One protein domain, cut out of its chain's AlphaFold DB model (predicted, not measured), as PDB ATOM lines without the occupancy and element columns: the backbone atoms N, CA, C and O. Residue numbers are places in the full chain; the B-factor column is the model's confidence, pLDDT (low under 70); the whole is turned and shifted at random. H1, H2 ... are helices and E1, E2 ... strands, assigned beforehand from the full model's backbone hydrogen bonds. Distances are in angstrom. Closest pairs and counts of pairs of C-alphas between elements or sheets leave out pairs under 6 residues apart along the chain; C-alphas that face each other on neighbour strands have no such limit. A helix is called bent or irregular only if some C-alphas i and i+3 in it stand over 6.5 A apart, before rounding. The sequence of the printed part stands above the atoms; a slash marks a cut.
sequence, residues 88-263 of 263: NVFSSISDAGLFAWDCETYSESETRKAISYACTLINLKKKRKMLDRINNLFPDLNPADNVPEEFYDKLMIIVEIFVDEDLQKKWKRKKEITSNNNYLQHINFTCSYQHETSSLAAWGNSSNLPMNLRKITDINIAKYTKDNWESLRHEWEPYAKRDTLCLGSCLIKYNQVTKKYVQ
ATOM      1  N   ASN A  88      19.436   5.603 -29.173       39.12
ATOM      2  CA  ASN A  88      18.773   6.745 -29.776       39.12
ATOM      3  C   ASN A  88      17.916   7.313 -28.655       39.12
ATOM      4  O   ASN A  88      16.835   6.807 -28.360       39.12
ATOM      5  N   VAL A  89      18.487   8.283 -27.940       38.94
ATOM      6  CA  VAL A  89      17.850   8.971 -26.843       38.94
ATOM      7  C   VAL A  89      16.664   9.605 -27.523       38.94
ATOM      8  O   VAL A  89      16.819  10.529 -28.320       38.94
ATOM      9  N   PHE A  90      15.484   9.047 -27.278       43.50
ATOM     10  CA  PHE A  90      14.243   9.669 -27.674       43.50
ATOM     11  C   PHE A  90      14.126  10.935 -26.824       43.50
ATOM     12  O   PHE A  90      13.457  10.948 -25.792       43.50
ATOM     13  N   SER A  91      14.835  11.992 -27.221       43.06
ATOM     14  CA  SER A  91      14.940  13.259 -26.497       43.06
ATOM     15  C   SER A  91      13.568  13.912 -26.285       43.06
ATOM     16  O   SER A  91      13.428  14.771 -25.421       43.06
ATOM     17  N   SER A  92      12.535  13.440 -26.995       49.38
ATOM     18  CA  SER A  92      11.162  13.938 -26.954       49.38
ATOM     19  C   SER A  92      10.084  12.942 -26.488       49.38
ATOM     20  O   SER A  92       8.941  13.368 -26.310       49.38
ATOM     21  N   ILE A  93      10.366  11.647 -26.260       50.03
ATOM     22  CA  ILE A  93       9.288  10.711 -25.882       50.03
ATOM     23  C   ILE A  93       8.983  10.824 -24.384       50.03
ATOM     24  O   ILE A  93       9.787  10.499 -23.510       50.03
ATOM     25  N   SER A  94       7.767  11.286 -24.094       62.00
ATOM     26  CA  SER A  94       7.188  11.276 -22.756       62.00
ATOM     27  C   SER A  94       7.069   9.848 -22.230       62.00
ATOM     28  O   SER A  94       6.518   8.971 -22.896       62.00
ATOM     29  N   ASP A  95       7.470   9.633 -20.975       62.12
ATOM     30  CA  ASP A  95       7.269   8.378 -20.240       62.12
ATOM     31  C   ASP A  95       5.809   7.892 -20.222       62.12
ATOM     32  O   ASP A  95       5.547   6.735 -19.898       62.12
ATOM     33  N   ALA A  96       4.846   8.760 -20.555       59.44
ATOM     34  CA  ALA A  96       3.442   8.393 -20.700       59.44
ATOM     35  C   ALA A  96       3.211   7.283 -21.740       59.44
ATOM     36  O   ALA A  96       2.306   6.474 -21.537       59.44
ATOM     37  N   GLY A  97       4.028   7.237 -22.800       63.69
ATOM     38  CA  GLY A  97       3.931   6.253 -23.882       63.69
ATOM     39  C   GLY A  97       4.948   5.113 -23.807       63.69
ATOM     40  O   GLY A  97       4.957   4.264 -24.691       63.69
ATOM     41  N   LEU A  98       5.811   5.083 -22.785       71.06
ATOM     42  CA  LEU A  98       6.860   4.071 -22.671       71.06
ATOM     43  C   LEU A  98       6.444   2.928 -21.752       71.06
ATOM     44  O   LEU A  98       5.945   3.130 -20.638       71.06
ATOM     45  N   PHE A  99       6.730   1.718 -22.213       74.06
ATOM     46  CA  PHE A  99       6.508   0.490 -21.474       74.06
ATOM     47  C   PHE A  99       7.785  -0.342 -21.468       74.06
ATOM     48  O   PHE A  99       8.456  -0.458 -22.491       74.06
ATOM     49  N   ALA A 100       8.100  -0.931 -20.320       80.62
ATOM     50  CA  ALA A 100       9.050  -2.031 -20.241       80.62
ATOM     51  C   ALA A 100       8.261  -3.335 -20.188       80.62
ATOM     52  O   ALA A 100       7.216  -3.399 -19.535       80.62
ATOM     53  N   TRP A 101       8.748  -4.355 -20.878       77.38
ATOM     54  CA  TRP A 101       8.127  -5.667 -20.887       77.38
ATOM     55  C   TRP A 101       9.189  -6.750 -20.926       77.38
ATOM     56  O   TRP A 101      10.295  -6.509 -21.408       77.38
ATOM     57  N   ASP A 102       8.827  -7.916 -20.412       78.44
ATOM     58  CA  ASP A 102       9.642  -9.121 -20.479       78.44
ATOM     59  C   ASP A 102       8.748 -10.336 -20.751       78.44
ATOM     60  O   ASP A 102       7.526 -10.287 -20.554       78.44
ATOM     61  N   CYS A 103       9.344 -11.411 -21.254       75.56
ATOM     62  CA  CYS A 103       8.644 -12.649 -21.554       75.56
ATOM     63  C   CYS A 103       9.309 -13.839 -20.882       75.56
ATOM     64  O   CYS A 103      10.470 -14.143 -21.135       75.56
ATOM     65  N   GLU A 104       8.503 -14.597 -20.146       80.19
ATOM     66  CA  GLU A 104       8.914 -15.898 -19.645       80.19
ATOM     67  C   GLU A 104       8.657 -16.964 -20.703       80.19
ATOM     68  O   GLU A 104       7.573 -17.022 -21.304       80.19
ATOM     69  N   THR A 105       9.660 -17.808 -20.936       70.81
ATOM     70  CA  THR A 105       9.626 -18.824 -21.988       70.81
ATOM     71  C   THR A 105      10.068 -20.181 -21.462       70.81
ATOM     72  O   THR A 105      10.952 -20.261 -20.613       70.81
ATOM     73  N   TYR A 106       9.475 -21.254 -21.985       66.12
ATOM     74  CA  TYR A 106      10.044 -22.597 -21.873       66.12
ATOM     75  C   TYR A 106      10.670 -22.996 -23.209       66.12
ATOM     76  O   TYR A 106      10.275 -22.503 -24.270       66.12
ATOM     77  N   SER A 107      11.642 -23.905 -23.170       66.12
ATOM     78  CA  SER A 107      12.220 -24.482 -24.384       66.12
ATOM     79  C   SER A 107      11.419 -25.709 -24.814       66.12
ATOM     80  O   SER A 107      11.239 -26.646 -24.038       66.12
ATOM     81  N   GLU A 108      10.926 -25.713 -26.049       63.50
ATOM     82  CA  GLU A 108      10.361 -26.911 -26.665       63.50
ATOM     83  C   GLU A 108      11.510 -27.828 -27.106       63.50
ATOM     84  O   GLU A 108      12.287 -27.475 -27.993       63.50
ATOM     85  N   SER A 109      11.630 -28.998 -26.473       64.88
ATOM     86  CA  SER A 109      12.765 -29.919 -26.642       64.88
ATOM     87  C   SER A 109      12.984 -30.357 -28.092       64.88
ATOM     88  O   SER A 109      14.126 -30.442 -28.542       64.88
ATOM     89  N   GLU A 110      11.902 -30.590 -28.838       58.06
ATOM     90  CA  GLU A 110      11.951 -31.068 -30.224       58.06
ATOM     91  C   GLU A 110      12.431 -29.995 -31.206       58.06
ATOM     92  O   GLU A 110      13.214 -30.274 -32.113       58.06
ATOM     93  N   THR A 111      11.981 -28.750 -31.033       52.00
ATOM     94  CA  THR A 111      12.231 -27.671 -32.003       52.00
ATOM     95  C   THR A 111      13.283 -26.669 -31.535       52.00
ATOM     96  O   THR A 111      13.665 -25.785 -32.304       52.00
ATOM     97  N   ARG A 112      13.737 -26.783 -30.277       55.34
ATOM     98  CA  ARG A 112      14.583 -25.818 -29.554       55.34
ATOM     99  C   ARG A 112      14.031 -24.391 -29.578       55.34
ATOM    100  O   ARG A 112      14.782 -23.427 -29.443       55.34
ATOM    101  N   LYS A 113      12.718 -24.234 -29.765       54.38
ATOM    102  CA  LYS A 113      12.064 -22.924 -29.764       54.38
ATOM    103  C   LYS A 113      11.788 -22.486 -28.336       54.38
ATOM    104  O   LYS A 113      11.303 -23.269 -27.525       54.38
ATOM    105  N   ALA A 114      12.042 -21.213 -28.059       58.50
ATOM    106  CA  ALA A 114      11.530 -20.560 -26.867       58.50
ATOM    107  C   ALA A 114      10.044 -20.242 -27.083       58.50
ATOM    108  O   ALA A 114       9.689 -19.474 -27.982       58.50
ATOM    109  N   ILE A 115       9.169 -20.852 -26.286       61.38
ATOM    110  CA  ILE A 115       7.728 -20.599 -26.314       61.38
ATOM    111  C   ILE A 115       7.364 -19.773 -25.091       61.38
ATOM    112  O   ILE A 115       7.529 -20.211 -23.955       61.38
ATOM    113  N   SER A 116       6.857 -18.567 -25.336       67.25
ATOM    114  CA  SER A 116       6.381 -17.671 -24.285       67.25
ATOM    115  C   SER A 116       5.121 -18.214 -23.623       67.25
ATOM    116  O   SER A 116       4.132 -18.453 -24.322       67.25
ATOM    117  N   TYR A 117       5.125 -18.317 -22.300       71.19
ATOM    118  CA  TYR A 117       3.937 -18.656 -21.510       71.19
ATOM    119  C   TYR A 117       3.419 -17.476 -20.679       71.19
ATOM    120  O   TYR A 117       2.241 -17.450 -20.310       71.19
ATOM    121  N   ALA A 118       4.264 -16.470 -20.435       75.62
ATOM    122  CA  ALA A 118       3.863 -15.231 -19.792       75.62
ATOM    123  C   ALA A 118       4.555 -14.009 -20.404       75.62
ATOM    124  O   ALA A 118       5.657 -14.080 -20.944       75.62
ATOM    125  N   CYS A 119       3.878 -12.870 -20.311       77.81
ATOM    126  CA  CYS A 119       4.411 -11.557 -20.631       77.81
ATOM    127  C   CYS A 119       4.097 -10.617 -19.472       77.81
ATOM    128  O   CYS A 119       2.939 -10.494 -19.061       77.81
ATOM    129  N   THR A 120       5.118  -9.963 -18.948       83.12
ATOM    130  CA  THR A 120       4.992  -8.927 -17.928       83.12
ATOM    131  C   THR A 120       5.206  -7.567 -18.565       83.12
ATOM    132  O   THR A 120       6.020  -7.407 -19.467       83.12
ATOM    133  N   LEU A 121       4.441  -6.577 -18.121       82.31
ATOM    134  CA  LEU A 121       4.400  -5.249 -18.718       82.31
ATOM    135  C   LEU A 121       4.280  -4.201 -17.618       82.31
ATOM    136  O   LEU A 121       3.435  -4.304 -16.730       82.31
ATOM    137  N   ILE A 122       5.074  -3.141 -17.706       87.31
ATOM    138  CA  ILE A 122       4.961  -1.993 -16.816       87.31
ATOM    139  C   ILE A 122       5.022  -0.687 -17.595       87.31
ATOM    140  O   ILE A 122       5.911  -0.452 -18.411       87.31
ATOM    141  N   ASN A 123       4.074   0.201 -17.308       84.31
ATOM    142  CA  ASN A 123       4.097   1.565 -17.816       84.31
ATOM    143  C   ASN A 123       5.122   2.399 -17.028       84.31
ATOM    144  O   ASN A 123       5.020   2.518 -15.799       84.31
ATOM    145  N   LEU A 124       6.080   3.017 -17.723       84.56
ATOM    146  CA  LEU A 124       7.178   3.739 -17.071       84.56
ATOM    147  C   LEU A 124       6.698   4.984 -16.316       84.56
ATOM    148  O   LEU A 124       7.224   5.279 -15.244       84.56
ATOM    149  N   LYS A 125       5.646   5.672 -16.779       83.81
ATOM    150  CA  LYS A 125       5.039   6.795 -16.043       83.81
ATOM    151  C   LYS A 125       4.381   6.350 -14.739       83.81
ATOM    152  O   LYS A 125       4.560   7.026 -13.724       83.81
ATOM    153  N   LYS A 126       3.622   5.244 -14.737       86.56
ATOM    154  CA  LYS A 126       3.033   4.691 -13.498       86.56
ATOM    155  C   LYS A 126       4.136   4.351 -12.495       86.56
ATOM    156  O   LYS A 126       4.044   4.733 -11.332       86.56
ATOM    157  N   LYS A 127       5.197   3.702 -12.975       87.56
ATOM    158  CA  LYS A 127       6.357   3.336 -12.166       87.56
ATOM    159  C   LYS A 127       7.088   4.556 -11.604       87.56
ATOM    160  O   LYS A 127       7.294   4.615 -10.396       87.56
ATOM    161  N   ARG A 128       7.429   5.544 -12.442       87.25
ATOM    162  CA  ARG A 128       8.108   6.775 -12.006       87.25
ATOM    163  C   ARG A 128       7.312   7.487 -10.918       87.25
ATOM    164  O   ARG A 128       7.870   7.769  -9.872       87.25
ATOM    165  N   LYS A 129       6.000   7.668 -11.105       88.62
ATOM    166  CA  LYS A 129       5.135   8.277 -10.079       88.62
ATOM    167  C   LYS A 129       5.193   7.551  -8.734       88.62
ATOM    168  O   LYS A 129       5.070   8.196  -7.700       88.62
ATOM    169  N   MET A 130       5.325   6.224  -8.739       88.19
ATOM    170  CA  MET A 130       5.461   5.456  -7.503       88.19
ATOM    171  C   MET A 130       6.838   5.669  -6.862       88.19
ATOM    172  O   MET A 130       6.904   5.908  -5.663       88.19
ATOM    173  N   LEU A 131       7.912   5.652  -7.657       86.19
ATOM    174  CA  LEU A 131       9.270   5.939  -7.178       86.19
ATOM    175  C   LEU A 131       9.392   7.360  -6.607       86.19
ATOM    176  O   LEU A 131       9.941   7.532  -5.527       86.19
ATOM    177  N   ASP A 132       8.805   8.359  -7.268       87.19
ATOM    178  CA  ASP A 132       8.804   9.747  -6.789       87.19
ATOM    179  C   ASP A 132       8.056   9.881  -5.451       87.19
ATOM    180  O   ASP A 132       8.489  10.603  -4.557       87.19
ATOM    181  N   ARG A 133       6.944   9.151  -5.276       88.38
ATOM    182  CA  ARG A 133       6.218   9.103  -3.995       88.38
ATOM    183  C   ARG A 133       7.065   8.501  -2.879       88.38
ATOM    184  O   ARG A 133       7.032   9.030  -1.777       88.38
ATOM    185  N   ILE A 134       7.802   7.426  -3.164       85.19
ATOM    186  CA  ILE A 134       8.709   6.799  -2.193       85.19
ATOM    187  C   ILE A 134       9.786   7.806  -1.781       85.19
ATOM    188  O   ILE A 134       9.942   8.060  -0.594       85.19
ATOM    189  N   ASN A 135      10.445   8.452  -2.746       84.31
ATOM    190  CA  ASN A 135      11.485   9.445  -2.462       84.31
ATOM    191  C   ASN A 135      10.961  10.635  -1.638       84.31
ATOM    192  O   ASN A 135      11.672  11.147  -0.784       84.31
ATOM    193  N   ASN A 136       9.717  11.068  -1.860       88.50
ATOM    194  CA  ASN A 136       9.119  12.161  -1.086       88.50
ATOM    195  C   ASN A 136       8.752  11.758   0.349       88.50
ATOM    196  O   ASN A 136       8.774  12.600   1.241       88.50
ATOM    197  N   LEU A 137       8.358  10.500   0.563       88.81
ATOM    198  CA  LEU A 137       8.007   9.983   1.890       88.81
ATOM    199  C   LEU A 137       9.243   9.587   2.702       88.81
ATOM    200  O   LEU A 137       9.212   9.661   3.926       88.81
ATOM    201  N   PHE A 138      10.321   9.199   2.020       84.62
ATOM    202  CA  PHE A 138      11.588   8.790   2.619       84.62
ATOM    203  C   PHE A 138      12.749   9.550   1.959       84.62
ATOM    204  O   PHE A 138      13.505   8.962   1.185       84.62
ATOM    205  N   PRO A 139      12.895  10.861   2.230       83.38
ATOM    206  CA  PRO A 139      13.931  11.687   1.603       83.38
ATOM    207  C   PRO A 139      15.354  11.257   1.986       83.38
ATOM    208  O   PRO A 139      16.281  11.460   1.207       83.38
ATOM    209  N   ASP A 140      15.507  10.625   3.151       84.00
ATOM    210  CA  ASP A 140      16.789  10.148   3.675       84.00
ATOM    211  C   ASP A 140      17.138   8.721   3.215       84.00
ATOM    212  O   ASP A 140      18.188   8.190   3.576       84.00
ATOM    213  N   LEU A 141      16.261   8.073   2.437       79.69
ATOM    214  CA  LEU A 141      16.509   6.731   1.914       79.69
ATOM    215  C   LEU A 141      17.615   6.799   0.858       79.69
ATOM    216  O   LEU A 141      17.468   7.477  -0.166       79.69
ATOM    217  N   ASN A 142      18.717   6.074   1.061       78.94
ATOM    218  CA  ASN A 142      19.766   6.056   0.051       78.94
ATOM    219  C   ASN A 142      19.241   5.383  -1.225       78.94
ATOM    220  O   ASN A 142      18.490   4.409  -1.154       78.94
ATOM    221  N   PRO A 143      19.697   5.798  -2.420       72.06
ATOM    222  CA  PRO A 143      19.244   5.208  -3.685       72.06
ATOM    223  C   PRO A 143      19.469   3.693  -3.825       72.06
ATOM    224  O   PRO A 143      18.866   3.072  -4.702       72.06
ATOM    225  N   ALA A 144      20.374   3.131  -3.018       75.88
ATOM    226  CA  ALA A 144      20.704   1.711  -2.974       75.88
ATOM    227  C   ALA A 144      19.945   0.940  -1.882       75.88
ATOM    228  O   ALA A 144      19.936  -0.295  -1.918       75.88
ATOM    229  N   ASP A 145      19.330   1.647  -0.930       84.31
ATOM    230  CA  ASP A 145      18.570   1.036   0.152       84.31
ATOM    231  C   ASP A 145      17.331   0.352  -0.416       84.31
ATOM    232  O   ASP A 145      16.785   0.744  -1.451       84.31
ATOM    233  N   ASN A 146      16.888  -0.708   0.257       88.19
ATOM    234  CA  ASN A 146      15.686  -1.411  -0.155       88.19
ATOM    235  C   ASN A 146      14.476  -0.480  -0.110       88.19
ATOM    236  O   ASN A 146      14.267   0.253   0.855       88.19
ATOM    237  N   VAL A 147      13.629  -0.584  -1.134       87.88
ATOM    238  CA  VAL A 147      12.300   0.028  -1.077       87.88
ATOM    239  C   VAL A 147      11.535  -0.617   0.083       87.88
ATOM    240  O   VAL A 147      11.539  -1.851   0.147       87.88
ATOM    241  N   PRO A 148      10.873   0.151   0.969       89.62
ATOM    242  CA  PRO A 148      10.098  -0.437   2.055       89.62
ATOM    243  C   PRO A 148       9.050  -1.418   1.517       89.62
ATOM    244  O   PRO A 148       8.450  -1.178   0.465       89.62
ATOM    245  N   GLU A 149       8.838  -2.523   2.229       89.88
ATOM    246  CA  GLU A 149       8.059  -3.679   1.759       89.88
ATOM    247  C   GLU A 149       6.660  -3.290   1.260       89.88
ATOM    248  O   GLU A 149       6.289  -3.613   0.133       89.88
ATOM    249  N   GLU A 150       5.943  -2.450   2.010       87.88
ATOM    250  CA  GLU A 150       4.610  -1.978   1.619       87.88
ATOM    251  C   GLU A 150       4.577  -1.198   0.285       87.88
ATOM    252  O   GLU A 150       3.548  -1.142  -0.391       87.88
ATOM    253  N   PHE A 151       5.689  -0.577  -0.117       88.38
ATOM    254  CA  PHE A 151       5.828   0.097  -1.408       88.38
ATOM    255  C   PHE A 151       6.330  -0.848  -2.490       88.38
ATOM    256  O   PHE A 151       5.930  -0.709  -3.647       88.38
ATOM    257  N   TYR A 152       7.169  -1.816  -2.124       90.62
ATOM    258  CA  TYR A 152       7.577  -2.885  -3.023       90.62
ATOM    259  C   TYR A 152       6.364  -3.699  -3.491       90.62
ATOM    260  O   TYR A 152       6.189  -3.894  -4.693       90.62
ATOM    261  N   ASP A 153       5.445  -4.048  -2.593       90.62
ATOM    262  CA  ASP A 153       4.209  -4.752  -2.950       90.62
ATOM    263  C   ASP A 153       3.333  -3.928  -3.899       90.62
ATOM    264  O   ASP A 153       2.834  -4.425  -4.912       90.62
ATOM    265  N   LYS A 154       3.221  -2.617  -3.649       90.69
ATOM    266  CA  LYS A 154       2.534  -1.686  -4.562       90.69
ATOM    267  C   LYS A 154       3.217  -1.632  -5.935       90.69
ATOM    268  O   LYS A 154       2.525  -1.524  -6.948       90.69
ATOM    269  N   LEU A 155       4.549  -1.719  -5.995       90.06
ATOM    270  CA  LEU A 155       5.302  -1.804  -7.252       90.06
ATOM    271  C   LEU A 155       5.048  -3.130  -7.982       90.06
ATOM    272  O   LEU A 155       4.887  -3.131  -9.200       90.06
ATOM    273  N   MET A 156       4.951  -4.242  -7.260       90.06
ATOM    274  CA  MET A 156       4.625  -5.551  -7.832       90.06
ATOM    275  C   MET A 156       3.209  -5.592  -8.420       90.06
ATOM    276  O   MET A 156       2.988  -6.220  -9.455       90.06
ATOM    277  N   ILE A 157       2.257  -4.883  -7.804       89.38
ATOM    278  CA  ILE A 157       0.867  -4.784  -8.276       89.38
ATOM    279  C   ILE A 157       0.752  -4.017  -9.601       89.38
ATOM    280  O   ILE A 157      -0.101  -4.345 -10.424       89.38
ATOM    281  N   ILE A 158       1.588  -2.999  -9.838       88.62
ATOM    282  CA  ILE A 158       1.521  -2.211 -11.084       88.62
ATOM    283  C   ILE A 158       2.171  -2.907 -12.286       88.62
ATOM    284  O   ILE A 158       2.035  -2.401 -13.405       88.62
ATOM    285  N   VAL A 159       2.877  -4.022 -12.075       87.44
ATOM    286  CA  VAL A 159       3.322  -4.887 -13.169       87.44
ATOM    287  C   VAL A 159       2.143  -5.734 -13.614       87.44
ATOM    288  O   VAL A 159       1.663  -6.614 -12.897       87.44
ATOM    289  N   GLU A 160       1.683  -5.472 -14.827       84.94
ATOM    290  CA  GLU A 160       0.639  -6.261 -15.453       84.94
ATOM    291  C   GLU A 160       1.246  -7.575 -15.946       84.94
ATOM    292  O   GLU A 160       2.307  -7.584 -16.566       84.94
ATOM    293  N   ILE A 161       0.570  -8.685 -15.660       81.12
ATOM    294  CA  ILE A 161       0.969 -10.017 -16.106       81.12
ATOM    295  C   ILE A 161      -0.098 -10.597 -17.023       81.12
ATOM    296  O   ILE A 161      -1.302 -10.535 -16.753       81.12
ATOM    297  N   PHE A 162       0.363 -11.174 -18.121       74.75
ATOM    298  CA  PHE A 162      -0.462 -11.807 -19.127       74.75
ATOM    299  C   PHE A 162       0.032 -13.237 -19.331       74.75
ATOM    300  O   PHE A 162       1.098 -13.437 -19.903       74.75
ATOM    301  N   VAL A 163      -0.739 -14.219 -18.864       73.31
ATOM    302  CA  VAL A 163      -0.474 -15.649 -19.100       73.31
ATOM    303  C   VAL A 163      -1.191 -16.136 -20.353       73.31
ATOM    304  O   VAL A 163      -2.212 -15.555 -20.721       73.31
ATOM    305  N   ASP A 164      -0.680 -17.181 -21.006       62.81
ATOM    306  CA  ASP A 164      -1.212 -17.679 -22.288       62.81
ATOM    307  C   ASP A 164      -2.731 -17.950 -22.239       62.81
ATOM    308  O   ASP A 164      -3.470 -17.499 -23.113       62.81
ATOM    309  N   GLU A 165      -3.254 -18.549 -21.162       55.88
ATOM    310  CA  GLU A 165      -4.702 -18.740 -21.016       55.88
ATOM    311  C   GLU A 165      -5.485 -17.436 -20.809       55.88
ATOM    312  O   GLU A 165      -6.559 -17.282 -21.385       55.88
ATOM    313  N   ASP A 166      -4.985 -16.470 -20.033       48.47
ATOM    314  CA  ASP A 166      -5.633 -15.157 -19.852       48.47
ATOM    315  C   ASP A 166      -5.588 -14.336 -21.145       48.47
ATOM    316  O   ASP A 166      -6.534 -13.612 -21.472       48.47
ATOM    317  N   LEU A 167      -4.508 -14.488 -21.912       46.41
ATOM    318  CA  LEU A 167      -4.354 -13.996 -23.276       46.41
ATOM    319  C   LEU A 167      -5.270 -14.721 -24.266       46.41
ATOM    320  O   LEU A 167      -5.506 -14.195 -25.338       46.41
ATOM    321  N   GLN A 168      -5.836 -15.877 -23.943       39.88
ATOM    322  CA  GLN A 168      -6.841 -16.534 -24.785       39.88
ATOM    323  C   GLN A 168      -8.279 -16.291 -24.271       39.88
ATOM    324  O   GLN A 168      -9.208 -16.097 -25.059       39.88
ATOM    325  N   LYS A 169      -8.487 -16.206 -22.948       38.47
ATOM    326  CA  LYS A 169      -9.781 -16.034 -22.254       38.47
ATOM    327  C   LYS A 169     -10.253 -14.574 -22.202       38.47
ATOM    328  O   LYS A 169     -11.415 -14.312 -22.525       38.47
ATOM    329  N   LYS A 170      -9.385 -13.590 -21.891       40.31
ATOM    330  CA  LYS A 170      -9.739 -12.147 -21.989       40.31
ATOM    331  C   LYS A 170     -10.069 -11.738 -23.428       40.31
ATOM    332  O   LYS A 170     -10.765 -10.749 -23.646       40.31
ATOM    333  N   TRP A 171      -9.588 -12.512 -24.395       36.78
ATOM    334  CA  TRP A 171      -9.800 -12.302 -25.821       36.78
ATOM    335  C   TRP A 171     -11.155 -12.854 -26.286       36.78
ATOM    336  O   TRP A 171     -11.816 -12.226 -27.108       36.78
ATOM    337  N   LYS A 172     -11.659 -13.929 -25.658       34.25
ATOM    338  CA  LYS A 172     -13.037 -14.416 -25.860       34.25
ATOM    339  C   LYS A 172     -14.110 -13.510 -25.229       34.25
ATOM    340  O   LYS A 172     -15.155 -13.319 -25.841       34.25
ATOM    341  N   ARG A 173     -13.862 -12.913 -24.052       31.72
ATOM    342  CA  ARG A 173     -14.840 -12.061 -23.323       31.72
ATOM    343  C   ARG A 173     -15.058 -10.655 -23.904       31.72
ATOM    344  O   ARG A 173     -16.058 -10.030 -23.585       31.72
ATOM    345  N   LYS A 174     -14.159 -10.131 -24.746       37.06
ATOM    346  CA  LYS A 174     -14.229  -8.739 -25.252       37.06
ATOM    347  C   LYS A 174     -14.850  -8.614 -26.653       37.06
ATOM    348  O   LYS A 174     -14.685  -7.591 -27.319       37.06
ATOM    349  N   LYS A 175     -15.567  -9.647 -27.110       38.12
ATOM    350  CA  LYS A 175     -16.300  -9.650 -28.388       38.12
ATOM    351  C   LYS A 175     -17.484  -8.665 -28.431       38.12
ATOM    352  O   LYS A 175     -17.984  -8.426 -29.521       38.12
ATOM    353  N   GLU A 176     -17.861  -8.041 -27.312       36.94
ATOM    354  CA  GLU A 176     -19.112  -7.266 -27.187       36.94
ATOM    355  C   GLU A 176     -18.980  -5.740 -27.056       36.94
ATOM    356  O   GLU A 176     -19.994  -5.067 -26.921       36.94
ATOM    357  N   ILE A 177     -17.787  -5.142 -27.136       33.72
ATOM    358  CA  ILE A 177     -17.674  -3.672 -27.034       33.72
ATOM    359  C   ILE A 177     -17.141  -3.090 -28.344       33.72
ATOM    360  O   ILE A 177     -15.957  -3.192 -28.674       33.72
ATOM    361  N   THR A 178     -18.062  -2.497 -29.099       42.03
ATOM    362  CA  THR A 178     -17.840  -1.647 -30.274       42.03
ATOM    363  C   THR A 178     -18.171  -0.212 -29.898       42.03
ATOM    364  O   THR A 178     -19.326   0.077 -29.605       42.03
ATOM    365  N   SER A 179     -17.207   0.700 -29.988       36.12
ATOM    366  CA  SER A 179     -17.501   2.093 -30.330       36.12
ATOM    367  C   SER A 179     -16.268   2.786 -30.902       36.12
ATOM    368  O   SER A 179     -15.138   2.524 -30.494       36.12
ATOM    369  N   ASN A 180     -16.548   3.635 -31.885       43.28
ATOM    370  CA  ASN A 180     -15.640   4.426 -32.700       43.28
ATOM    371  C   ASN A 180     -14.913   5.492 -31.875       43.28
ATOM    372  O   ASN A 180     -15.562   6.154 -31.071       43.28
ATOM    373  N   ASN A 181     -13.611   5.673 -32.112       33.38
ATOM    374  CA  ASN A 181     -12.959   6.974 -32.302       33.38
ATOM    375  C   ASN A 181     -11.479   6.752 -32.637       33.38
ATOM    376  O   ASN A 181     -10.792   6.021 -31.937       33.38
ATOM    377  N   ASN A 182     -11.034   7.363 -33.734       33.84
ATOM    378  CA  ASN A 182      -9.725   7.161 -34.346       33.84
ATOM    379  C   ASN A 182      -8.658   8.032 -33.673       33.84
ATOM    380  O   ASN A 182      -8.738   9.257 -33.749       33.84
ATOM    381  N   TYR A 183      -7.619   7.408 -33.118       29.67
ATOM    382  CA  TYR A 183      -6.315   8.040 -32.918       29.67
ATOM    383  C   TYR A 183      -5.205   7.049 -33.293       29.67
ATOM    384  O   TYR A 183      -5.051   6.006 -32.669       29.67
ATOM    385  N   LEU A 184      -4.410   7.381 -34.315       32.38
ATOM    386  CA  LEU A 184      -3.221   6.617 -34.705       32.38
ATOM    387  C   LEU A 184      -2.192   6.624 -33.562       32.38
ATOM    388  O   LEU A 184      -1.625   7.668 -33.241       32.38
ATOM    389  N   GLN A 185      -1.919   5.461 -32.964       33.22
ATOM    390  CA  GLN A 185      -0.818   5.283 -32.013       33.22
ATOM    391  C   GLN A 185       0.321   4.488 -32.659       33.22
ATOM    392  O   GLN A 185       0.149   3.350 -33.100       33.22
ATOM    393  N   HIS A 186       1.510   5.085 -32.689       36.22
ATOM    394  CA  HIS A 186       2.746   4.413 -33.076       36.22
ATOM    395  C   HIS A 186       3.269   3.589 -31.891       36.22
ATOM    396  O   HIS A 186       3.560   4.150 -30.835       36.22
ATOM    397  N   ILE A 187       3.415   2.271 -32.061       37.69
ATOM    398  CA  ILE A 187       4.068   1.399 -31.074       37.69
ATOM    399  C   ILE A 187       5.412   0.948 -31.634       37.69
ATOM    400  O   ILE A 187       5.466   0.233 -32.633       37.69
ATOM    401  N   ASN A 188       6.489   1.343 -30.959       44.38
ATOM    402  CA  ASN A 188       7.843   0.899 -31.258       44.38
ATOM    403  C   ASN A 188       8.251  -0.177 -30.251       44.38
ATOM    404  O   ASN A 188       8.153   0.034 -29.041       44.38
ATOM    405  N   PHE A 189       8.723  -1.319 -30.749       45.06
ATOM    406  CA  PHE A 189       9.365  -2.337 -29.924       45.06
ATOM    407  C   PHE A 189      10.875  -2.178 -30.047       45.06
ATOM    408  O   PHE A 189      11.415  -2.166 -31.151       45.06
ATOM    409  N   THR A 190      11.550  -2.067 -28.912       51.47
ATOM    410  CA  THR A 190      13.001  -1.906 -28.849       51.47
ATOM    411  C   THR A 190      13.552  -2.933 -27.872       51.47
ATOM    412  O   THR A 190      13.055  -3.048 -26.751       51.47
ATOM    413  N   CYS A 191      14.542  -3.714 -28.305       54.81
ATOM    414  CA  CYS A 191      15.181  -4.714 -27.460       54.81
ATOM    415  C   CYS A 191      16.243  -4.039 -26.588       54.81
ATOM    416  O   CYS A 191      17.186  -3.455 -27.112       54.81
ATOM    417  N   SER A 192      16.127  -4.142 -25.264       52.28
ATOM    418  CA  SER A 192      17.137  -3.607 -24.341       52.28
ATOM    419  C   SER A 192      18.518  -4.243 -24.536       52.28
ATOM    420  O   SER A 192      19.520  -3.554 -24.395       52.28
ATOM    421  N   TYR A 193      18.580  -5.518 -24.932       46.34
ATOM    422  CA  TYR A 193      19.836  -6.238 -25.179       46.34
ATOM    423  C   TYR A 193      20.637  -5.682 -26.369       46.34
ATOM    424  O   TYR A 193      21.850  -5.826 -26.429       46.34
ATOM    425  N   GLN A 194      19.980  -5.000 -27.315       43.56
ATOM    426  CA  GLN A 194      20.669  -4.311 -28.417       43.56
ATOM    427  C   GLN A 194      21.344  -3.000 -27.972       43.56
ATOM    428  O   GLN A 194      22.003  -2.341 -28.772       43.56
ATOM    429  N   HIS A 195      21.160  -2.604 -26.712       48.84
ATOM    430  CA  HIS A 195      21.581  -1.316 -26.171       48.84
ATOM    431  C   HIS A 195      22.431  -1.425 -24.908       48.84
ATOM    432  O   HIS A 195      23.257  -0.556 -24.650       48.84
ATOM    433  N   GLU A 196      22.218  -2.482 -24.133       53.72
ATOM    434  CA  GLU A 196      22.978  -2.816 -22.941       53.72
ATOM    435  C   GLU A 196      23.645  -4.173 -23.179       53.72
ATOM    436  O   GLU A 196      22.966  -5.185 -23.340       53.72
ATOM    437  N   THR A 197      24.979  -4.188 -23.230       57.41
ATOM    438  CA  THR A 197      25.771  -5.411 -23.455       57.41
ATOM    439  C   THR A 197      25.869  -6.283 -22.204       57.41
ATOM    440  O   THR A 197      26.352  -7.413 -22.267       57.41
ATOM    441  N   SER A 198      25.423  -5.762 -21.058       65.75
ATOM    442  CA  SER A 198      25.423  -6.465 -19.786       65.75
ATOM    443  C   SER A 198      24.086  -7.166 -19.516       65.75
ATOM    444  O   SER A 198      23.028  -6.805 -20.034       65.75
ATOM    445  N   SER A 199      24.121  -8.212 -18.687       77.44
ATOM    446  CA  SER A 199      22.895  -8.878 -18.243       77.44
ATOM    447  C   SER A 199      22.012  -7.912 -17.447       77.44
ATOM    448  O   SER A 199      22.506  -6.994 -16.798       77.44
ATOM    449  N   LEU A 200      20.700  -8.156 -17.397       80.50
ATOM    450  CA  LEU A 200      19.796  -7.330 -16.586       80.50
ATOM    451  C   LEU A 200      20.220  -7.264 -15.104       80.50
ATOM    452  O   LEU A 200      20.049  -6.232 -14.455       80.50
ATOM    453  N   ALA A 201      20.819  -8.338 -14.576       83.44
ATOM    454  CA  ALA A 201      21.389  -8.352 -13.230       83.44
ATOM    455  C   ALA A 201      22.588  -7.397 -13.108       83.44
ATOM    456  O   ALA A 201      22.646  -6.593 -12.174       83.44
ATOM    457  N   ALA A 202      23.517  -7.438 -14.067       81.06
ATOM    458  CA  ALA A 202      24.649  -6.519 -14.117       81.06
ATOM    459  C   ALA A 202      24.188  -5.062 -14.281       81.06
ATOM    460  O   ALA A 202      24.654  -4.198 -13.540       81.06
ATOM    461  N   TRP A 203      23.206  -4.802 -15.148       82.31
ATOM    462  CA  TRP A 203      22.656  -3.463 -15.355       82.31
ATOM    463  C   TRP A 203      21.933  -2.918 -14.118       82.31
ATOM    464  O   TRP A 203      22.078  -1.747 -13.765       82.31
ATOM    465  N   GLY A 204      21.178  -3.766 -13.414       84.06
ATOM    466  CA  GLY A 204      20.535  -3.394 -12.153       84.06
ATOM    467  C   GLY A 204      21.547  -3.028 -11.063       84.06
ATOM    468  O   GLY A 204      21.331  -2.069 -10.315       84.06
ATOM    469  N   ASN A 205      22.671  -3.750 -11.004       85.06
ATOM    470  CA  ASN A 205      23.779  -3.447 -10.100       85.06
ATOM    471  C   ASN A 205      24.496  -2.142 -10.486       85.06
ATOM    472  O   ASN A 205      24.655  -1.271  -9.634       85.06
ATOM    473  N   SER A 206      24.876  -1.967 -11.757       83.50
ATOM    474  CA  SER A 206      25.584  -0.764 -12.232       83.50
ATOM    475  C   SER A 206      24.725   0.499 -12.145       83.50
ATOM    476  O   SER A 206      25.230   1.584 -11.865       83.50
ATOM    477  N   SER A 207      23.404   0.353 -12.277       81.56
ATOM    478  CA  SER A 207      22.428   1.427 -12.066       81.56
ATOM    479  C   SER A 207      22.213   1.775 -10.589       81.56
ATOM    480  O   SER A 207      21.374   2.629 -10.286       81.56
ATOM    481  N   ASN A 208      22.911   1.115  -9.659       84.81
ATOM    482  CA  ASN A 208      22.772   1.279  -8.213       84.81
ATOM    483  C   ASN A 208      21.299   1.228  -7.766       84.81
ATOM    484  O   ASN A 208      20.790   2.162  -7.141       84.81
ATOM    485  N   LEU A 209      20.548   0.222  -8.230       85.94
ATOM    486  CA  LEU A 209      19.148   0.047  -7.832       85.94
ATOM    487  C   LEU A 209      19.047  -0.496  -6.397       85.94
ATOM    488  O   LEU A 209      19.954  -1.208  -5.970       85.94
ATOM    489  N   PRO A 210      17.936  -0.263  -5.685       88.25
ATOM    490  CA  PRO A 210      17.584  -1.015  -4.480       88.25
ATOM    491  C   PRO A 210      17.703  -2.519  -4.704       88.25
ATOM    492  O   PRO A 210      17.263  -3.011  -5.746       88.25
ATOM    493  N   MET A 211      18.276  -3.263  -3.758       88.56
ATOM    494  CA  MET A 211      18.525  -4.702  -3.928       88.56
ATOM    495  C   MET A 211      17.236  -5.476  -4.235       88.56
ATOM    496  O   MET A 211      17.232  -6.315  -5.136       88.56
ATOM    497  N   ASN A 212      16.121  -5.141  -3.580       89.25
ATOM    498  CA  ASN A 212      14.815  -5.734  -3.866       89.25
ATOM    499  C   ASN A 212      14.229  -5.368  -5.246       89.25
ATOM    500  O   ASN A 212      13.337  -6.063  -5.715       89.25
ATOM    501  N   LEU A 213      14.763  -4.364  -5.949       88.94
ATOM    502  CA  LEU A 213      14.411  -4.050  -7.341       88.94
ATOM    503  C   LEU A 213      15.362  -4.661  -8.379       88.94
ATOM    504  O   LEU A 213      15.099  -4.526  -9.574       88.94
ATOM    505  N   ARG A 214      16.460  -5.303  -7.963       89.75
ATOM    506  CA  ARG A 214      17.415  -5.958  -8.873       89.75
ATOM    507  C   ARG A 214      16.930  -7.349  -9.263       89.75
ATOM    508  O   ARG A 214      16.311  -8.018  -8.440       89.75
ATOM    509  N   LYS A 215      17.261  -7.807 -10.471       87.00
ATOM    510  CA  LYS A 215      17.058  -9.201 -10.901       87.00
ATOM    511  C   LYS A 215      17.727 -10.185  -9.931       87.00
ATOM    512  O   LYS A 215      18.839  -9.934  -9.472       87.00
ATOM    513  N   ILE A 216      17.053 -11.300  -9.645       81.75
ATOM    514  CA  ILE A 216      17.608 -12.429  -8.879       81.75
ATOM    515  C   ILE A 216      18.243 -13.412  -9.867       81.75
ATOM    516  O   ILE A 216      17.653 -13.695 -10.906       81.75
ATOM    517  N   THR A 217      19.428 -13.934  -9.558       73.38
ATOM    518  CA  THR A 217      20.174 -14.853 -10.438       73.38
ATOM    519  C   THR A 217      19.923 -16.331 -10.158       73.38
ATOM    520  O   THR A 217      20.199 -17.164 -11.013       73.38
ATOM    521  N   ASP A 218      19.361 -16.661  -8.997       74.06
ATOM    522  CA  ASP A 218      19.377 -18.031  -8.469       74.06
ATOM    523  C   ASP A 218      18.133 -18.850  -8.853       74.06
ATOM    524  O   ASP A 218      17.861 -19.909  -8.288       74.06
ATOM    525  N   ILE A 219      17.350 -18.371  -9.824       77.38
ATOM    526  CA  ILE A 219      16.184 -19.095 -10.329       77.38
ATOM    527  C   ILE A 219      16.589 -20.011 -11.477       77.38
ATOM    528  O   ILE A 219      17.040 -19.579 -12.536       77.38
ATOM    529  N   ASN A 220      16.355 -21.307 -11.276       80.31
ATOM    530  CA  ASN A 220      16.463 -22.299 -12.332       80.31
ATOM    531  C   ASN A 220      15.271 -22.169 -13.295       80.31
ATOM    532  O   ASN A 220      14.265 -22.859 -13.141       80.31
ATOM    533  N   ILE A 221      15.388 -21.283 -14.286       75.12
ATOM    534  CA  ILE A 221      14.370 -21.077 -15.331       75.12
ATOM    535  C   ILE A 221      14.149 -22.319 -16.208       75.12
ATOM    536  O   ILE A 221      13.067 -22.499 -16.757       75.12
ATOM    537  N   ALA A 222      15.140 -23.214 -16.308       78.00
ATOM    538  CA  ALA A 222      15.064 -24.406 -17.154       78.00
ATOM    539  C   ALA A 222      14.099 -25.475 -16.614       78.00
ATOM    540  O   ALA A 222      13.781 -26.428 -17.323       78.00
ATOM    541  N   LYS A 223      13.620 -25.329 -15.371       85.25
ATOM    542  CA  LYS A 223      12.644 -26.252 -14.780       85.25
ATOM    543  C   LYS A 223      11.220 -26.047 -15.306       85.25
ATOM    544  O   LYS A 223      10.391 -26.939 -15.138       85.25
ATOM    545  N   TYR A 224      10.927 -24.888 -15.902       83.44
ATOM    546  CA  TYR A 224       9.605 -24.590 -16.442       83.44
ATOM    547  C   TYR A 224       9.468 -25.196 -17.837       83.44
ATOM    548  O   TYR A 224      10.244 -24.911 -18.748       83.44
ATOM    549  N   THR A 225       8.465 -26.047 -17.997       84.62
ATOM    550  CA  THR A 225       8.133 -26.758 -19.229       84.62
ATOM    551  C   THR A 225       6.707 -26.431 -19.635       84.62
ATOM    552  O   THR A 225       5.942 -25.857 -18.860       84.62
ATOM    553  N   LYS A 226       6.322 -26.858 -20.841       82.94
ATOM    554  CA  LYS A 226       4.948 -26.766 -21.344       82.94
ATOM    555  C   LYS A 226       3.898 -27.288 -20.356       82.94
ATOM    556  O   LYS A 226       2.824 -26.700 -20.274       82.94
ATOM    557  N   ASP A 227       4.217 -28.350 -19.621       89.00
ATOM    558  CA  ASP A 227       3.243 -29.082 -18.808       89.00
ATOM    559  C   ASP A 227       3.159 -28.574 -17.365       89.00
ATOM    560  O   ASP A 227       2.149 -28.785 -16.699       89.00
ATOM    561  N   ASN A 228       4.207 -27.909 -16.862       91.56
ATOM    562  CA  ASN A 228       4.286 -27.538 -15.448       91.56
ATOM    563  C   ASN A 228       4.259 -26.026 -15.185       91.56
ATOM    564  O   ASN A 228       3.971 -25.642 -14.048       91.56
ATOM    565  N   TRP A 229       4.517 -25.174 -16.191       87.88
ATOM    566  CA  TRP A 229       4.688 -23.736 -15.967       87.88
ATOM    567  C   TRP A 229       3.471 -23.139 -15.252       87.88
ATOM    568  O   TRP A 229       3.628 -22.379 -14.306       87.88
ATOM    569  N   GLU A 230       2.252 -23.535 -15.617       89.31
ATOM    570  CA  GLU A 230       1.040 -22.983 -15.011       89.31
ATOM    571  C   GLU A 230       0.899 -23.368 -13.529       89.31
ATOM    572  O   GLU A 230       0.624 -22.511 -12.689       89.31
ATOM    573  N   SER A 231       1.176 -24.628 -13.179       92.50
ATOM    574  CA  SER A 231       1.143 -25.099 -11.784       92.50
ATOM    575  C   SER A 231       2.200 -24.419 -10.901       92.50
ATOM    576  O   SER A 231       1.969 -24.153  -9.720       92.50
ATOM    577  N   LEU A 232       3.339 -24.053 -11.497       92.75
ATOM    578  CA  LEU A 232       4.460 -23.393 -10.827       92.75
ATOM    579  C   LEU A 232       4.356 -21.861 -10.860       92.75
ATOM    580  O   LEU A 232       5.327 -21.164 -10.570       92.75
ATOM    581  N   ARG A 233       3.176 -21.310 -11.182       91.19
ATOM    582  CA  ARG A 233       2.937 -19.859 -11.254       91.19
ATOM    583  C   ARG A 233       3.335 -19.096 -10.004       91.19
ATOM    584  O   ARG A 233       3.921 -18.026 -10.114       91.19
ATOM    585  N   HIS A 234       3.058 -19.657  -8.834       91.62
ATOM    586  CA  HIS A 234       3.432 -19.061  -7.556       91.62
ATOM    587  C   HIS A 234       4.953 -18.862  -7.403       91.62
ATOM    588  O   HIS A 234       5.374 -17.982  -6.658       91.62
ATOM    589  N   GLU A 235       5.769 -19.627  -8.136       90.94
ATOM    590  CA  GLU A 235       7.228 -19.525  -8.112       90.94
ATOM    591  C   GLU A 235       7.764 -18.525  -9.143       90.94
ATOM    592  O   GLU A 235       8.588 -17.674  -8.808       90.94
ATOM    593  N   TRP A 236       7.310 -18.603 -10.401       89.44
ATOM    594  CA  TRP A 236       7.873 -17.771 -11.472       89.44
ATOM    595  C   TRP A 236       7.224 -16.389 -11.594       89.44
ATOM    596  O   TRP A 236       7.883 -15.461 -12.058       89.44
ATOM    597  N   GLU A 237       5.965 -16.198 -11.180       91.81
ATOM    598  CA  GLU A 237       5.286 -14.899 -11.321       91.81
ATOM    599  C   GLU A 237       5.991 -13.772 -10.543       91.81
ATOM    600  O   GLU A 237       6.217 -12.706 -11.131       91.81
ATOM    601  N   PRO A 238       6.372 -13.955  -9.260       91.88
ATOM    602  CA  PRO A 238       7.111 -12.930  -8.527       91.88
ATOM    603  C   PRO A 238       8.441 -12.573  -9.200       91.88
ATOM    604  O   PRO A 238       8.836 -11.409  -9.226       91.88
ATOM    605  N   TYR A 239       9.111 -13.562  -9.789       90.06
ATOM    606  CA  TYR A 239      10.368 -13.369 -10.504       90.06
ATOM    607  C   TYR A 239      10.188 -12.571 -11.798       90.06
ATOM    608  O   TYR A 239      10.835 -11.539 -11.960       90.06
ATOM    609  N   ALA A 240       9.241 -12.965 -12.650       88.88
ATOM    610  CA  ALA A 240       8.950 -12.274 -13.908       88.88
ATOM    611  C   ALA A 240       8.585 -10.798 -13.672       88.88
ATOM    612  O   ALA A 240       9.053  -9.872 -14.345       88.88
ATOM    613  N   LYS A 241       7.766 -10.551 -12.640       92.81
ATOM    614  CA  LYS A 241       7.406  -9.193 -12.224       92.81
ATOM    615  C   LYS A 241       8.623  -8.399 -11.762       92.81
ATOM    616  O   LYS A 241       8.770  -7.234 -12.137       92.81
ATOM    617  N   ARG A 242       9.503  -9.024 -10.979       92.00
ATOM    618  CA  ARG A 242      10.734  -8.401 -10.489       92.00
ATOM    619  C   ARG A 242      11.709  -8.080 -11.620       92.00
ATOM    620  O   ARG A 242      12.289  -6.999 -11.601       92.00
ATOM    621  N   ASP A 243      11.833  -8.932 -12.630       89.88
ATOM    622  CA  ASP A 243      12.650  -8.662 -13.818       89.88
ATOM    623  C   ASP A 243      12.143  -7.451 -14.597       89.88
ATOM    624  O   ASP A 243      12.888  -6.506 -14.869       89.88
ATOM    625  N   THR A 244      10.838  -7.406 -14.855       90.12
ATOM    626  CA  THR A 244      10.212  -6.259 -15.523       90.12
ATOM    627  C   THR A 244      10.322  -4.980 -14.690       90.12
ATOM    628  O   THR A 244      10.525  -3.888 -15.236       90.12
ATOM    629  N   LEU A 245      10.255  -5.082 -13.357       92.50
ATOM    630  CA  LEU A 245      10.573  -3.963 -12.475       92.50
ATOM    631  C   LEU A 245      12.034  -3.544 -12.623       92.50
ATOM    632  O   LEU A 245      12.271  -2.356 -12.833       92.50
ATOM    633  N   CYS A 246      12.995  -4.458 -12.547       90.75
ATOM    634  CA  CYS A 246      14.413  -4.150 -12.707       90.75
ATOM    635  C   CYS A 246      14.656  -3.398 -14.021       90.75
ATOM    636  O   CYS A 246      15.182  -2.284 -14.008       90.75
ATOM    637  N   LEU A 247      14.148  -3.932 -15.135       86.44
ATOM    638  CA  LEU A 247      14.273  -3.329 -16.460       86.44
ATOM    639  C   LEU A 247      13.660  -1.926 -16.511       86.44
ATOM    640  O   LEU A 247      14.312  -0.966 -16.923       86.44
ATOM    641  N   GLY A 248      12.423  -1.774 -16.030       87.31
ATOM    642  CA  GLY A 248      11.767  -0.470 -15.974       87.31
ATOM    643  C   GLY A 248      12.510   0.538 -15.087       87.31
ATOM    644  O   GLY A 248      12.479   1.733 -15.367       87.31
ATOM    645  N   SER A 249      13.179   0.087 -14.020       87.75
ATOM    646  CA  SER A 249      13.979   0.951 -13.138       87.75
ATOM    647  C   SER A 249      15.250   1.424 -13.835       87.75
ATOM    648  O   SER A 249      15.542   2.621 -13.805       87.75
ATOM    649  N   CYS A 250      15.966   0.508 -14.493       83.75
ATOM    650  CA  CYS A 250      17.149   0.829 -15.284       83.75
ATOM    651  C   CYS A 250      16.816   1.847 -16.380       83.75
ATOM    652  O   CYS A 250      17.477   2.876 -16.478       83.75
ATOM    653  N   LEU A 251      15.730   1.631 -17.130       80.25
ATOM    654  CA  LEU A 251      15.289   2.545 -18.188       80.25
ATOM    655  C   LEU A 251      14.910   3.934 -17.658       80.25
ATOM    656  O   LEU A 251      15.256   4.942 -18.270       80.25
ATOM    657  N   ILE A 252      14.230   4.020 -16.507       80.94
ATOM    658  CA  ILE A 252      13.903   5.314 -15.889       80.94
ATOM    659  C   ILE A 252      15.175   6.070 -15.501       80.94
ATOM    660  O   ILE A 252      15.275   7.256 -15.828       80.94
ATOM    661  N   LYS A 253      16.136   5.408 -14.837       78.31
ATOM    662  CA  LYS A 253      17.416   6.031 -14.463       78.31
ATOM    663  C   LYS A 253      18.216   6.429 -15.702       78.31
ATOM    664  O   LYS A 253      18.676   7.564 -15.785       78.31
ATOM    665  N   TYR A 254      18.309   5.548 -16.695       74.44
ATOM    666  CA  TYR A 254      18.981   5.823 -17.962       74.44
ATOM    667  C   TYR A 254      18.412   7.071 -18.655       74.44
ATOM    668  O   TYR A 254      19.157   7.976 -19.037       74.44
ATOM    669  N   ASN A 255      17.081   7.176 -18.743       69.62
ATOM    670  CA  ASN A 255      16.393   8.334 -19.322       69.62
ATOM    671  C   ASN A 255      16.624   9.627 -18.523       69.62
ATOM    672  O   ASN A 255      16.672  10.709 -19.103       69.62
ATOM    673  N   GLN A 256      16.751   9.551 -17.195       68.19
ATOM    674  CA  GLN A 256      17.068  10.715 -16.360       68.19
ATOM    675  C   GLN A 256      18.499  11.208 -16.593       68.19
ATOM    676  O   GLN A 256      18.716  12.414 -16.686       68.19
ATOM    677  N   VAL A 257      19.462  10.290 -16.691       64.06
ATOM    678  CA  VAL A 257      20.875  10.616 -16.925       64.06
ATOM    679  C   VAL A 257      21.049  11.213 -18.319       64.06
ATOM    680  O   VAL A 257      21.594  12.303 -18.453       64.06
ATOM    681  N   THR A 258      20.513  10.570 -19.355       57.72
ATOM    682  CA  THR A 258      20.638  11.054 -20.741       57.72
ATOM    683  C   THR A 258      19.999  12.419 -20.974       57.72
ATOM    684  O   THR A 258      20.591  13.242 -21.666       57.72
ATOM    685  N   LYS A 259      18.855  12.725 -20.346       55.88
ATOM    686  CA  LYS A 259      18.247  14.067 -20.422       55.88
ATOM    687  C   LYS A 259      19.138  15.176 -19.851       55.88
ATOM    688  O   LYS A 259      19.054  16.295 -20.337       55.88
ATOM    689  N   LYS A 260      19.995  14.878 -18.866       52.34
ATOM    690  CA  LYS A 260      20.929  15.857 -18.278       52.34
ATOM    691  C   LYS A 260      22.141  16.167 -19.162       52.34
ATOM    692  O   LYS A 260      22.741  17.211 -18.975       52.34
ATOM    693  N   TYR A 261      22.506  15.276 -20.085       46.44
ATOM    694  CA  TYR A 261      23.674  15.438 -20.968       46.44
ATOM    695  C   TYR A 261      23.328  15.977 -22.367       46.44
ATOM    696  O   TYR A 261      24.226  16.184 -23.177       46.44
ATOM    697  N   VAL A 262      22.037  16.145 -22.677       42.50
ATOM    698  CA  VAL A 262      21.538  16.661 -23.970       42.50
ATOM    699  C   VAL A 262      21.008  18.106 -23.846       42.50
ATOM    700  O   VAL A 262      20.673  18.716 -24.858       42.50
ATOM    701  N   GLN A 263      20.948  18.656 -22.627       37.50
ATOM    702  CA  GLN A 263      20.772  20.092 -22.359       37.50
ATOM    703  C   GLN A 263      22.132  20.775 -22.248       37.50
ATOM    704  O   GLN A 263      22.213  21.940 -22.691       37.50
TER     705      GLN A 263
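What this domain is: This is residues 88 to 263 of the 263 residues of an uncharacterized protein of Lottia gigantea (UniProt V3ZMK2). A small antiparallel sheet, with a long strand hairpin E1 and E2 and a short third strand E3 beside it, is crossed slantwise over one face by the long helix H5, which runs through the middle of the domain. H1 and H2 pack on H5 crosswise, H4 packs on another side of it, H3 lies beside the strands towards the sheet's opposite face, and residues 171 to 184 stick out as part of a wide loop. The printed part has 176 residues with three named strands and five named helices, in the order E1 E2 H1 H2 E3 H3 H4 H5; the sheet's order is E1 E2 E3, and the class is mixed, helices and strands. The whole is compact, with a radius of gyration of the C-alphas of 17.9 A and spans of 48 by 47 by 33 A.

Where its parts are: E1 is residues 99 to 108, 28.2 A long, beginning at C-alpha 99 at (6.508, 0.490, -21.474). E2 is residues 113 to 123, 28.4 A long, and bends by 62 degrees at residue 117. E3 is residues 160 to 163. H5, residues 233 to 261, is 42.1 A long and ends at C-alpha 261 at (23.674, 15.438, -20.968); it is irregular, but only just, with C-alphas 235 and 238 6.6 A apart. H1 is residues 124 to 137, 20.0 A long, H2 residues 149 to 157, H3 residues 164 to 173 and H4 residues 200 to 206.

How they stand to each other: In the hairpin E1 and E2, N 102 and O 120 are 3.0 A apart, within hydrogen-bond range. E2 and E3 are antiparallel, with N 119 and O 162 at 2.9 A. H5 on one face of this sheet makes two layers, helix over strands; its height over the sheet is 7.2 A, and it stands at 40 degrees to E1 on the local plane. The closest C-alphas of E1 and H5, Ala 100 and Gly 248, are 5.3 A apart. H3, on the opposite face, has a height of 7.4 A and lies over none of the strands, only just. H5 is the hub, touching H1, H2 and H4. With its residues 238 to 245 alone it touches H2, about perpendicular at 85 degrees; the closest C-alphas, Met 156 and Lys 241, are 6.3 A apart. Residues 124 to 128 alone of H1 touch H5, about perpendicular at 82 degrees, closest at the C-alphas of Leu 124 and Gly 248, 6.3 A. H4 touches residues 243 to 250 alone of H5 at a steep tilt of 44 degrees, the C-alphas of Gly 204 and Cys 246 coming closest at 6.2 A. H1 and H2, a helical hairpin, only just touch, with 3 pairs of C-alphas within 8 A, the closest being Lys 127 and Leu 155 at 7.2 A. H3 and H5 are apart. Every O i to N i+4 pair is within hydrogen-bond range in H1 and H4, against 4 of 5 in H2, 5 of 6 in H3 and 21 of 25 in H5.

The domain as a whole: The C-alphas farthest apart, of Glu 110 and Asp 140, are 53.6 A apart. The printed part has no cut. The links H1 to H2, H3 to H4 and H4 to H5 are long. Residues 88 to 97, 106 to 116, 164 to 198 and 255 to 263 have pLDDT under 70.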